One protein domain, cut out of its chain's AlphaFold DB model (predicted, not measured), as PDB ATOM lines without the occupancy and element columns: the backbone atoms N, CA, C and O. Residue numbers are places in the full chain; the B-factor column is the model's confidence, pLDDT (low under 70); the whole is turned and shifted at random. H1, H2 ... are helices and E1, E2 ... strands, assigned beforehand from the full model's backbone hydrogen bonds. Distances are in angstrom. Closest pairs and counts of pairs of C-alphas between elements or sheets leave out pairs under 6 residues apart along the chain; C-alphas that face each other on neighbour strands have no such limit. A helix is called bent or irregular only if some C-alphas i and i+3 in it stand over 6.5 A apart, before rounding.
ATOM      1  N   ASP A  26     147.873 282.165 247.516       94.88
ATOM      2  CA  ASP A  26     147.435 281.926 246.140       94.88
ATOM      3  C   ASP A  26     148.597 282.044 245.139       94.88
ATOM      4  O   ASP A  26     148.518 281.477 244.048       94.88
ATOM      5  N   GLN A  27     149.695 282.731 245.471       94.44
ATOM      6  CA  GLN A  27     150.871 282.738 244.597       94.44
ATOM      7  C   GLN A  27     151.444 281.329 244.444       94.44
ATOM      8  O   GLN A  27     151.804 280.937 243.336       94.44
ATOM      9  N   ILE A  28     151.450 280.540 245.518       95.31
ATOM     10  CA  ILE A  28     151.880 279.142 245.475       95.31
ATOM     11  C   ILE A  28     150.779 278.269 244.865       95.31
ATOM     12  O   ILE A  28     150.981 277.591 243.861       95.31
ATOM     13  N   THR A  29     149.569 278.339 245.417       92.56
ATOM     14  CA  THR A  29     148.515 277.344 245.146       92.56
ATOM     15  C   THR A  29     147.732 277.590 243.852       92.56
ATOM     16  O   THR A  29     147.169 276.652 243.280       92.56
ATOM     17  N   VAL A  30     147.698 278.834 243.358       91.25
ATOM     18  CA  VAL A  30     146.972 279.246 242.140       91.25
ATOM     19  C   VAL A  30     147.928 279.690 241.034       91.25
ATOM     20  O   VAL A  30     147.735 279.306 239.881       91.25
ATOM     21  N   ALA A  31     148.949 280.494 241.348       90.88
ATOM     22  CA  ALA A  31     149.917 280.953 240.348       90.88
ATOM     23  C   ALA A  31     151.076 279.965 240.118       90.88
ATOM     24  O   ALA A  31     151.775 280.101 239.115       90.88
ATOM     25  N   GLY A  32     151.254 278.968 240.994       90.44
ATOM     26  CA  GLY A  32     152.289 277.939 240.858       90.44
ATOM     27  C   GLY A  32     153.699 278.467 241.103       90.44
ATOM     28  O   GLY A  32     154.651 277.955 240.518       90.44
ATOM     29  N   ARG A  33     153.834 279.536 241.895       94.81
ATOM     30  CA  ARG A  33     155.139 280.006 242.357       94.81
ATOM     31  C   ARG A  33     155.679 279.054 243.415       94.81
ATOM     32  O   ARG A  33     154.926 278.448 244.170       94.81
ATOM     33  N   ALA A  34     156.997 278.974 243.464       95.31
ATOM     34  CA  ALA A  34     157.702 278.224 244.480       95.31
ATOM     35  C   ALA A  34     157.627 278.958 245.838       95.31
ATOM     36  O   ALA A  34     157.383 280.171 245.878       95.31
ATOM     37  N   VAL A  35     157.828 278.237 246.939       97.50
ATOM     38  CA  VAL A  35     157.891 278.795 248.294       97.50
ATOM     39  C   VAL A  35     159.182 279.598 248.430       97.50
ATOM     40  O   VAL A  35     160.272 279.043 248.430       97.50
ATOM     41  N   GLY A  36     159.072 280.918 248.528       96.81
ATOM     42  CA  GLY A  36     160.225 281.805 248.707       96.81
ATOM     43  C   GLY A  36     160.472 282.185 250.164       96.81
ATOM     44  O   GLY A  36     161.592 282.536 250.523       96.81
ATOM     45  N   TYR A  37     159.439 282.097 251.000       96.62
ATOM     46  CA  TYR A  37     159.514 282.400 252.422       96.62
ATOM     47  C   TYR A  37     158.530 281.521 253.189       96.62
ATOM     48  O   TYR A  37     157.386 281.327 252.764       96.62
ATOM     49  N   MET A  38     158.974 280.978 254.316       97.12
ATOM     50  CA  MET A  38     158.135 280.174 255.191       97.12
ATOM     51  C   MET A  38     158.460 280.437 256.647       97.12
ATOM     52  O   MET A  38     159.615 280.629 257.013       97.12
ATOM     53  N   TYR A  39     157.433 280.410 257.482       96.62
ATOM     54  CA  TYR A  39     157.590 280.584 258.916       96.62
ATOM     55  C   TYR A  39     156.616 279.695 259.674       96.62
ATOM     56  O   TYR A  39     155.561 279.309 259.154       96.62
ATOM     57  N   ARG A  40     156.984 279.347 260.906       97.06
ATOM     58  CA  ARG A  40     156.187 278.482 261.771       97.06
ATOM     59  C   ARG A  40     155.727 279.239 263.008       97.06
ATOM     60  O   ARG A  40     156.543 279.606 263.842       97.06
ATOM     61  N   GLU A  41     154.424 279.419 263.165       95.38
ATOM     62  CA  GLU A  41     153.818 279.936 264.395       95.38
ATOM     63  C   GLU A  41     153.400 278.793 265.331       95.38
ATOM     64  O   GLU A  41     153.497 277.608 264.996       95.38
ATOM     65  N   GLU A  42     152.913 279.145 266.522       96.31
ATOM     66  CA  GLU A  42     152.244 278.179 267.389       96.31
ATOM     67  C   GLU A  42     150.986 277.615 266.692       96.31
ATOM     68  O   GLU A  42     150.155 278.392 266.208       96.31
ATOM     69  N   PRO A  43     150.823 276.278 266.652       95.19
ATOM     70  CA  PRO A  43     149.601 275.631 266.193       95.19
ATOM     71  C   PRO A  43     148.345 276.219 266.829       95.19
ATOM     72  O   PRO A  43     148.230 276.293 268.053       95.19
ATOM     73  N   SER A  44     147.372 276.589 266.002       92.31
ATOM     74  CA  SER A  44     146.080 277.087 266.496       92.31
ATOM     75  C   SER A  44     145.157 275.978 267.022       92.31
ATOM     76  O   SER A  44     144.268 276.258 267.826       92.31
ATOM     77  N   ASP A  45     145.341 274.738 266.562       93.69
ATOM     78  CA  ASP A  45     144.575 273.541 266.945       93.69
ATOM     79  C   ASP A  45     145.407 272.273 266.660       93.69
ATOM     80  O   ASP A  45     146.444 272.360 266.006       93.69
ATOM     81  N   ASP A  46     144.952 271.092 267.096       93.06
ATOM     82  CA  ASP A  46     145.625 269.799 266.865       93.06
ATOM     83  C   ASP A  46     145.876 269.485 265.376       93.06
ATOM     84  O   ASP A  46     146.784 268.720 265.049       93.06
ATOM     85  N   ALA A  47     145.060 270.036 264.472       94.50
ATOM     86  CA  ALA A  47     145.236 269.858 263.030       94.50
ATOM     87  C   ALA A  47     146.211 270.864 262.395       94.50
ATOM     88  O   ALA A  47     146.729 270.590 261.313       94.50
ATOM     89  N   ASP A  48     146.446 272.019 263.023       96.12
ATOM     90  CA  ASP A  48     147.302 273.071 262.475       96.12
ATOM     91  C   ASP A  48     148.773 272.735 262.732       96.12
ATOM     92  O   ASP A  48     149.205 272.547 263.863       96.12
ATOM     93  N   SER A  49     149.576 272.675 261.677       96.75
ATOM     94  CA  SER A  49     151.015 272.427 261.800       96.75
ATOM     95  C   SER A  49     151.767 273.627 262.386       96.75
ATOM     96  O   SER A  49     152.890 273.479 262.884       96.75
ATOM     97  N   GLY A  50     151.160 274.815 262.294       97.06
ATOM     98  CA  GLY A  50     151.799 276.098 262.551       97.06
ATOM     99  C   GLY A  50     152.531 276.670 261.334       97.06
ATOM    100  O   GLY A  50     152.950 277.818 261.383       97.06
ATOM    101  N   TRP A  51     152.668 275.939 260.221       98.06
ATOM    102  CA  TRP A  51     153.378 276.430 259.035       98.06
ATOM    103  C   TRP A  51     152.578 277.451 258.225       98.06
ATOM    104  O   TRP A  51     151.350 277.367 258.092       98.06
ATOM    105  N   ARG A  52     153.306 278.420 257.669       97.25
ATOM    106  CA  ARG A  52     152.841 279.399 256.689       97.25
ATOM    107  C   ARG A  52     153.823 279.426 255.530       97.25
ATOM    108  O   ARG A  52     155.019 279.597 255.746       97.25
ATOM    109  N   PHE A  53     153.311 279.279 254.315       97.94
ATOM    110  CA  PHE A  53     154.103 279.221 253.090       97.94
ATOM    111  C   PHE A  53     153.721 280.366 252.154       97.94
ATOM    112  O   PHE A  53     152.558 280.500 251.765       97.94
ATOM    113  N   LEU A  54     154.708 281.178 251.776       97.06
ATOM    114  CA  LEU A  54     154.572 282.346 250.906       97.06
ATOM    115  C   LEU A  54     155.594 282.279 249.759       97.06
ATOM    116  O   LEU A  54     156.634 281.629 249.860       97.06
ATOM    117  N   SER A  55     155.318 282.963 248.647       95.75
ATOM    118  CA  SER A  55     156.277 283.067 247.535       95.75
ATOM    119  C   SER A  55     157.397 284.085 247.789       95.75
ATOM    120  O   SER A  55     158.389 284.077 247.068       95.75
ATOM    121  N   GLY A  56     157.252 284.946 248.803       92.06
ATOM    122  CA  GLY A  56     158.227 285.970 249.200       92.06
ATOM    123  C   GLY A  56     158.048 287.331 248.508       92.06
ATOM    124  O   GLY A  56     158.738 288.284 248.847       92.06
ATOM    125  N   ASP A  57     157.112 287.444 247.563       89.56
ATOM    126  CA  ASP A  57     156.805 288.679 246.808       89.56
ATOM    127  C   ASP A  57     155.432 289.266 247.207       89.56
ATOM    128  O   ASP A  57     154.953 290.256 246.650       89.56
ATOM    129  N   GLU A  58     154.753 288.642 248.173       91.62
ATOM    130  CA  GLU A  58     153.474 289.096 248.700       91.62
ATOM    131  C   GLU A  58     153.624 290.357 249.559       91.62
ATOM    132  O   GLU A  58     154.377 290.410 250.525       91.62
ATOM    133  N   SER A  59     152.835 291.383 249.245       91.00
ATOM    134  CA  SER A  59     152.733 292.579 250.083       91.00
ATOM    135  C   SER A  59     151.827 292.338 251.294       91.00
ATOM    136  O   SER A  59     150.873 291.567 251.215       91.00
ATOM    137  N   GLN A  60     152.023 293.085 252.382       88.50
ATOM    138  CA  GLN A  60     151.148 292.989 253.558       88.50
ATOM    139  C   GLN A  60     149.665 293.240 253.225       88.50
ATOM    140  O   GLN A  60     148.800 292.514 253.699       88.50
ATOM    141  N   GLU A  61     149.366 294.219 252.360       91.56
ATOM    142  CA  GLU A  61     147.999 294.496 251.880       91.56
ATOM    143  C   GLU A  61     147.381 293.309 251.120       91.56
ATOM    144  O   GLU A  61     146.164 293.149 251.097       91.56
ATOM    145  N   TYR A  62     148.212 292.480 250.480       91.31
ATOM    146  CA  TYR A  62     147.763 291.277 249.786       91.31
ATOM    147  C   TYR A  62     147.423 290.163 250.779       91.31
ATOM    148  O   TYR A  62     146.390 289.516 250.615       91.31
ATOM    149  N   LEU A  63     148.264 289.977 251.802       89.81
ATOM    150  CA  LEU A  63     148.100 288.960 252.846       89.81
ATOM    151  C   LEU A  63     146.966 289.273 253.831       89.81
ATOM    152  O   LEU A  63     146.390 288.349 254.395       89.81
ATOM    153  N   ASP A  64     146.620 290.552 254.013       89.31
ATOM    154  CA  ASP A  64     145.493 290.984 254.859       89.31
ATOM    155  C   ASP A  64     144.128 290.531 254.299       89.31
ATOM    156  O   ASP A  64     143.135 290.430 255.018       89.31
ATOM    157  N   ASP A  65     144.070 290.213 253.004       90.19
ATOM    158  CA  ASP A  65     142.873 289.680 252.369       90.19
ATOM    159  C   ASP A  65     142.832 288.150 252.485       90.19
ATOM    160  O   ASP A  65     143.531 287.427 251.772       90.19
ATOM    161  N   GLU A  66     141.925 287.646 253.325       89.25
ATOM    162  CA  GLU A  66     141.658 286.211 253.516       89.25
ATOM    163  C   GLU A  66     141.373 285.453 252.207       89.25
ATOM    164  O   GLU A  66     141.488 284.232 252.142       89.25
ATOM    165  N   ARG A  67     141.010 286.158 251.127       90.75
ATOM    166  CA  ARG A  67     140.783 285.552 249.812       90.75
ATOM    167  C   ARG A  67     142.069 285.251 249.061       90.75
ATOM    168  O   ARG A  67     141.953 284.651 248.000       90.75
ATOM    169  N   HIS A  68     143.240 285.653 249.537       92.44
ATOM    170  CA  HIS A  68     144.534 285.377 248.903       92.44
ATOM    171  C   HIS A  68     145.358 284.312 249.622       92.44
ATOM    172  O   HIS A  68     146.420 283.928 249.136       92.44
ATOM    173  N   VAL A  69     144.862 283.822 250.751       93.44
ATOM    174  CA  VAL A  69     145.460 282.738 251.522       93.44
ATOM    175  C   VAL A  69     144.437 281.621 251.702       93.44
ATOM    176  O   VAL A  69     143.232 281.814 251.531       93.44
ATOM    177  N   GLY A  70     144.909 280.420 251.994       94.00
ATOM    178  CA  GLY A  70     144.049 279.274 252.255       94.00
ATOM    179  C   GLY A  70     144.738 278.260 253.147       94.00
ATOM    180  O   GLY A  70     145.951 278.306 253.320       94.00
ATOM    181  N   VAL A  71     143.942 277.352 253.705       95.62
ATOM    182  CA  VAL A  71     144.427 276.230 254.512       95.62
ATOM    183  C   VAL A  71     144.501 274.993 253.622       95.62
ATOM    184  O   VAL A  71     143.512 274.650 252.975       95.62
ATOM    185  N   PHE A  72     145.661 274.346 253.606       95.12
ATOM    186  CA  PHE A  72     145.970 273.167 252.794       95.12
ATOM    187  C   PHE A  72     146.665 272.116 253.653       95.12
ATOM    188  O   PHE A  72     147.244 272.455 254.685       95.12
ATOM    189  N   ASP A  73     146.628 270.853 253.250       96.06
ATOM    190  CA  ASP A  73     147.476 269.836 253.869       96.06
ATOM    191  C   ASP A  73     148.949 270.148 253.562       96.06
ATOM    192  O   ASP A  73     149.295 270.544 252.443       96.06
ATOM    193  N   VAL A  74     149.840 269.980 254.540       97.00
ATOM    194  CA  VAL A  74     151.282 270.204 254.330       97.00
ATOM    195  C   VAL A  74     151.805 269.316 253.196       97.00
ATOM    196  O   VAL A  74     152.654 269.753 252.419       97.00
ATOM    197  N   ASN A  75     151.247 268.113 253.025       96.12
ATOM    198  CA  ASN A  75     151.586 267.239 251.911       96.12
ATOM    199  C   ASN A  75     151.224 267.850 250.550       96.12
ATOM    200  O   ASN A  75     151.963 267.656 249.589       96.12
ATOM    201  N   GLU A  76     150.126 268.601 250.441       94.88
ATOM    202  CA  GLU A  76     149.764 269.289 249.192       94.88
ATOM    203  C   GLU A  76     150.810 270.347 248.833       94.88
ATOM    204  O   GLU A  76     151.255 270.408 247.686       94.88
ATOM    205  N   ILE A  77     151.260 271.136 249.812       96.38
ATOM    206  CA  ILE A  77     152.285 272.160 249.574       96.38
ATOM    207  C   ILE A  77     153.636 271.519 249.245       96.38
ATOM    208  O   ILE A  77     154.288 271.955 248.302       96.38
ATOM    209  N   ALA A  78     154.008 270.428 249.917       96.00
ATOM    210  CA  ALA A  78     155.221 269.674 249.595       96.00
ATOM    211  C   ALA A  78     155.202 269.087 248.169       96.00
ATOM    212  O   ALA A  78     156.251 268.891 247.568       96.00
ATOM    213  N   ASN A  79     154.023 268.817 247.599       94.88
ATOM    214  CA  ASN A  79     153.901 268.393 246.199       94.88
ATOM    215  C   ASN A  79     153.995 269.558 245.199       94.88
ATOM    216  O   ASN A  79     154.299 269.328 244.029       94.88
ATOM    217  N   LEU A  80     153.721 270.793 245.628       93.44
ATOM    218  CA  LEU A  80     154.003 271.990 244.829       93.44
ATOM    219  C   LEU A  80     155.485 272.349 244.867       93.44
ATOM    220  O   LEU A  80     156.014 272.859 243.881       93.44
ATOM    221  N   ASP A  81     156.127 272.102 246.006       96.00
ATOM    222  CA  ASP A  81     157.504 272.480 246.265       96.00
ATOM    223  C   ASP A  81     158.147 271.521 247.279       96.00
ATOM    224  O   ASP A  81     157.953 271.658 248.489       96.00
ATOM    225  N   ASP A  82     158.895 270.524 246.794       96.12
ATOM    226  CA  ASP A  82     159.452 269.464 247.646       96.12
ATOM    227  C   ASP A  82     160.620 269.935 248.520       96.12
ATOM    228  O   ASP A  82     160.906 269.324 249.551       96.12
ATOM    229  N   ALA A  83     161.227 271.073 248.178       96.88
ATOM    230  CA  ALA A  83     162.349 271.645 248.911       96.88
ATOM    231  C   ALA A  83     162.000 271.986 250.371       96.88
ATOM    232  O   ALA A  83     162.877 272.054 251.227       96.88
ATOM    233  N   ILE A  84     160.716 272.185 250.693       97.19
ATOM    234  CA  ILE A  84     160.292 272.479 252.069       97.19
ATOM    235  C   ILE A  84     160.397 271.262 252.996       97.19
ATOM    236  O   ILE A  84     160.445 271.439 254.213       97.19
ATOM    237  N   VAL A  85     160.404 270.036 252.453       97.25
ATOM    238  CA  VAL A  85     160.276 268.788 253.229       97.25
ATOM    239  C   VAL A  85     161.377 268.662 254.280       97.25
ATOM    240  O   VAL A  85     161.114 268.218 255.397       97.25
ATOM    241  N   GLU A  86     162.591 269.112 253.961       96.75
ATOM    242  CA  GLU A  86     163.750 269.044 254.860       96.75
ATOM    243  C   GLU A  86     163.621 269.940 256.105       96.75
ATOM    244  O   GLU A  86     164.355 269.756 257.076       96.75
ATOM    245  N   TYR A  87     162.672 270.881 256.106       96.75
ATOM    246  CA  TYR A  87     162.535 271.912 257.135       96.75
ATOM    247  C   TYR A  87     161.297 271.739 258.021       96.75
ATOM    248  O   TYR A  87     161.172 272.429 259.031       96.75
ATOM    249  N   LEU A  88     160.390 270.811 257.699       96.94
ATOM    250  CA  LEU A  88     159.070 270.713 258.343       96.94
ATOM    251  C   LEU A  88     159.108 270.366 259.843       96.94
ATOM    252  O   LEU A  88     158.154 270.666 260.570       96.94
ATOM    253  N   ASP A  89     160.201 269.767 260.316       96.19
ATOM    254  CA  ASP A  89     160.442 269.447 261.731       96.19
ATOM    255  C   ASP A  89     160.996 270.628 262.553       96.19
ATOM    256  O   ASP A  89     161.178 270.499 263.766       96.19
ATOM    257  N   ALA A  90     161.245 271.788 261.936       95.69
ATOM    258  CA  ALA A  90     161.734 272.973 262.639       95.69
ATOM    259  C   ALA A  90     160.730 273.483 263.688       95.69
ATOM    260  O   ALA A  90     159.517 273.351 263.528       95.69
ATOM    261  N   ALA A  91     161.219 274.056 264.788       94.62
ATOM    262  CA  ALA A  91     160.374 274.464 265.910       94.62
ATOM    263  C   ALA A  91     159.475 275.674 265.566       94.62
ATOM    264  O   ALA A  91     159.818 276.462 264.683       94.62
ATOM    265  N   PRO A  92     158.342 275.875 266.266       94.50
ATOM    266  CA  PRO A  92     157.628 277.151 266.219       94.50
ATOM    267  C   PRO A  92     158.566 278.320 266.561       94.50
ATOM    268  O   PRO A  92     159.418 278.184 267.439       94.50
ATOM    269  N   GLY A  93     158.408 279.444 265.866       93.75
ATOM    270  CA  GLY A  93     159.334 280.579 265.868       93.75
ATOM    271  C   GLY A  93     160.422 280.511 264.791       93.75
ATOM    272  O   GLY A  93     161.275 281.383 264.757       93.75
ATOM    273  N   THR A  94     160.415 279.487 263.930       94.19
ATOM    274  CA  THR A  94     161.345 279.399 262.792       94.19
ATOM    275  C   THR A  94     160.876 280.289 261.643       94.19
ATOM    276  O   THR A  94     159.701 280.225 261.271       94.19
ATOM    277  N   GLU A  95     161.803 281.028 261.034       95.75
ATOM    278  CA  GLU A  95     161.581 281.871 259.854       95.75
ATOM    279  C   GLU A  95     162.678 281.606 258.820       95.75
ATOM    280  O   GLU A  95     163.866 281.701 259.117       95.75
ATOM    281  N   LEU A  96     162.290 281.230 257.603       95.62
ATOM    282  CA  LEU A  96     163.201 280.724 256.580       95.62
ATOM    283  C   LEU A  96     162.942 281.395 255.232       95.62
ATOM    284  O   LEU A  96     161.825 281.375 254.709       95.62
ATOM    285  N   VAL A  97     164.004 281.927 254.631       96.06
ATOM    286  CA  VAL A  97     164.010 282.532 253.293       96.06
ATOM    287  C   VAL A  97     164.734 281.605 252.326       96.06
ATOM    288  O   VAL A  97     165.829 281.113 252.610       96.06
ATOM    289  N   ARG A  98     164.144 281.373 251.153       96.06
ATOM    290  CA  ARG A  98     164.789 280.594 250.092       96.06
ATOM    291  C   ARG A  98     165.982 281.352 249.519       96.06
ATOM    292  O   ARG A  98     165.869 282.512 249.123       96.06
ATOM    293  N   ILE A  99     167.109 280.663 249.383       94.81
ATOM    294  CA  ILE A  99     168.301 281.194 248.728       94.81
ATOM    295  C   ILE A  99     168.059 281.242 247.211       94.81
ATOM    296  O   ILE A  99     167.719 280.239 246.576       94.81
ATOM    297  N   GLU A 100     168.255 282.420 246.613       90.62
ATOM    298  CA  GLU A 100     167.985 282.660 245.194       90.62
ATOM    299  C   GLU A 100     168.706 281.661 244.272       90.62
ATOM    300  O   GLU A 100     169.932 281.535 244.280       90.62
ATOM    301  N   GLY A 101     167.935 280.987 243.415       91.94
ATOM    302  CA  GLY A 101     168.463 280.023 242.448       91.94
ATOM    303  C   GLY A 101     168.821 278.656 243.037       91.94
ATOM    304  O   GLY A 101     169.527 277.895 242.372       91.94
ATOM    305  N   SER A 102     168.342 278.348 244.243       93.88
ATOM    306  CA  SER A 102     168.532 277.059 244.908       93.88
ATOM    307  C   SER A 102     167.248 276.560 245.577       93.88
ATOM    308  O   SER A 102     166.275 277.307 245.702       93.88
ATOM    309  N   ASP A 103     167.292 275.308 246.023       94.94
ATOM    310  CA  ASP A 103     166.251 274.647 246.816       94.94
ATOM    311  C   ASP A 103     166.562 274.710 248.328       94.94
ATOM    312  O   ASP A 103     165.901 274.078 249.142       94.94
ATOM    313  N   GLU A 104     167.578 275.483 248.721       95.81
ATOM    314  CA  GLU A 104     167.995 275.639 250.114       95.81
ATOM    315  C   GLU A 104     167.354 276.879 250.748       95.81
ATOM    316  O   GLU A 104     167.131 277.905 250.097       95.81
ATOM    317  N   PHE A 105     167.103 276.799 252.052       95.88
ATOM    318  CA  PHE A 105     166.593 277.896 252.867       95.88
ATOM    319  C   PHE A 105     167.594 278.299 253.952       95.88
ATOM    320  O   PHE A 105     168.277 277.451 254.533       95.88
ATOM    321  N   ALA A 106     167.652 279.599 254.232       93.25
ATOM    322  CA  ALA A 106     168.432 280.197 255.308       93.25
ATOM    323  C   ALA A 106     167.504 280.857 256.333       93.25
ATOM    324  O   ALA A 106     166.436 281.347 255.974       93.25
TER     325      ALA A 106
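What this domain is: This is residues 26 to 106 of the 139 residues of the protein "DUF2185 domain-containing protein" of Microbacterium agarici (UniProt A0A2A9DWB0). A small three-stranded antiparallel sheet, E2 E1 E4, makes a wall, and three short helices, H1, H3 and H4, each only graze it, with H3 only just touching H1 and close to H4 but not clearly touching it. E3 runs near E2, and H2 sits out beyond the sheet. The 81 printed residues hold four named helices and four named strands, in the order H1 E1 E2 H2 E3 H3 H4 E4; the sheet is antiparallel and the class is mixed. The whole is compact, with a radius of gyration of the C-alphas of 12.1 A, and spans 30 by 26 by 21 A.

How they stand to each other: H1, residues 26 to 29, only just touches H3, residues 74 to 80, with 3 pairs of C-alphas within 8 A, the closest Ile 28 and Leu 80 at 7.5 A. E1, residues 37 to 40, forms a hairpin with E2, residues 48 to 54; N 52 and O 39 are 2.8 A apart. On the other side of E1 is E4, residues 95 to 98, antiparallel at 158 degrees, with N 96 and O 38 at 2.8 A. H2, residues 60 to 63, is not on the sheet. E3, residues 69 to 73, pairs with no named strand. H3 and H4, residues 82 to 87, are close but not clearly touching, C-alphas 78 and 85 being 6.3 A apart. In H3 every O i to N i+4 pair is within hydrogen-bond range; in H4 0 of 2 are, beside 2 of 3 O i to N i+3 pairs; H1 and H2 are too short for an O i to N i+4 pair.

Where its parts are: H1 begins at C-alpha 26 (147.435, 281.926, 246.140) and E4 ends at C-alpha 98 (164.789, 280.594, 250.092). E2 is 16.5 A long and E3 13.3 A. H4 is only just irregular: C-alphas 83 and 86 are 6.6 A apart.

The domain as a whole: The C-alphas farthest apart, Asp 46 and Gly 101, are 35.0 A apart. The printed part has no cut and no long link, and no printed residue is under 70 in pLDDT.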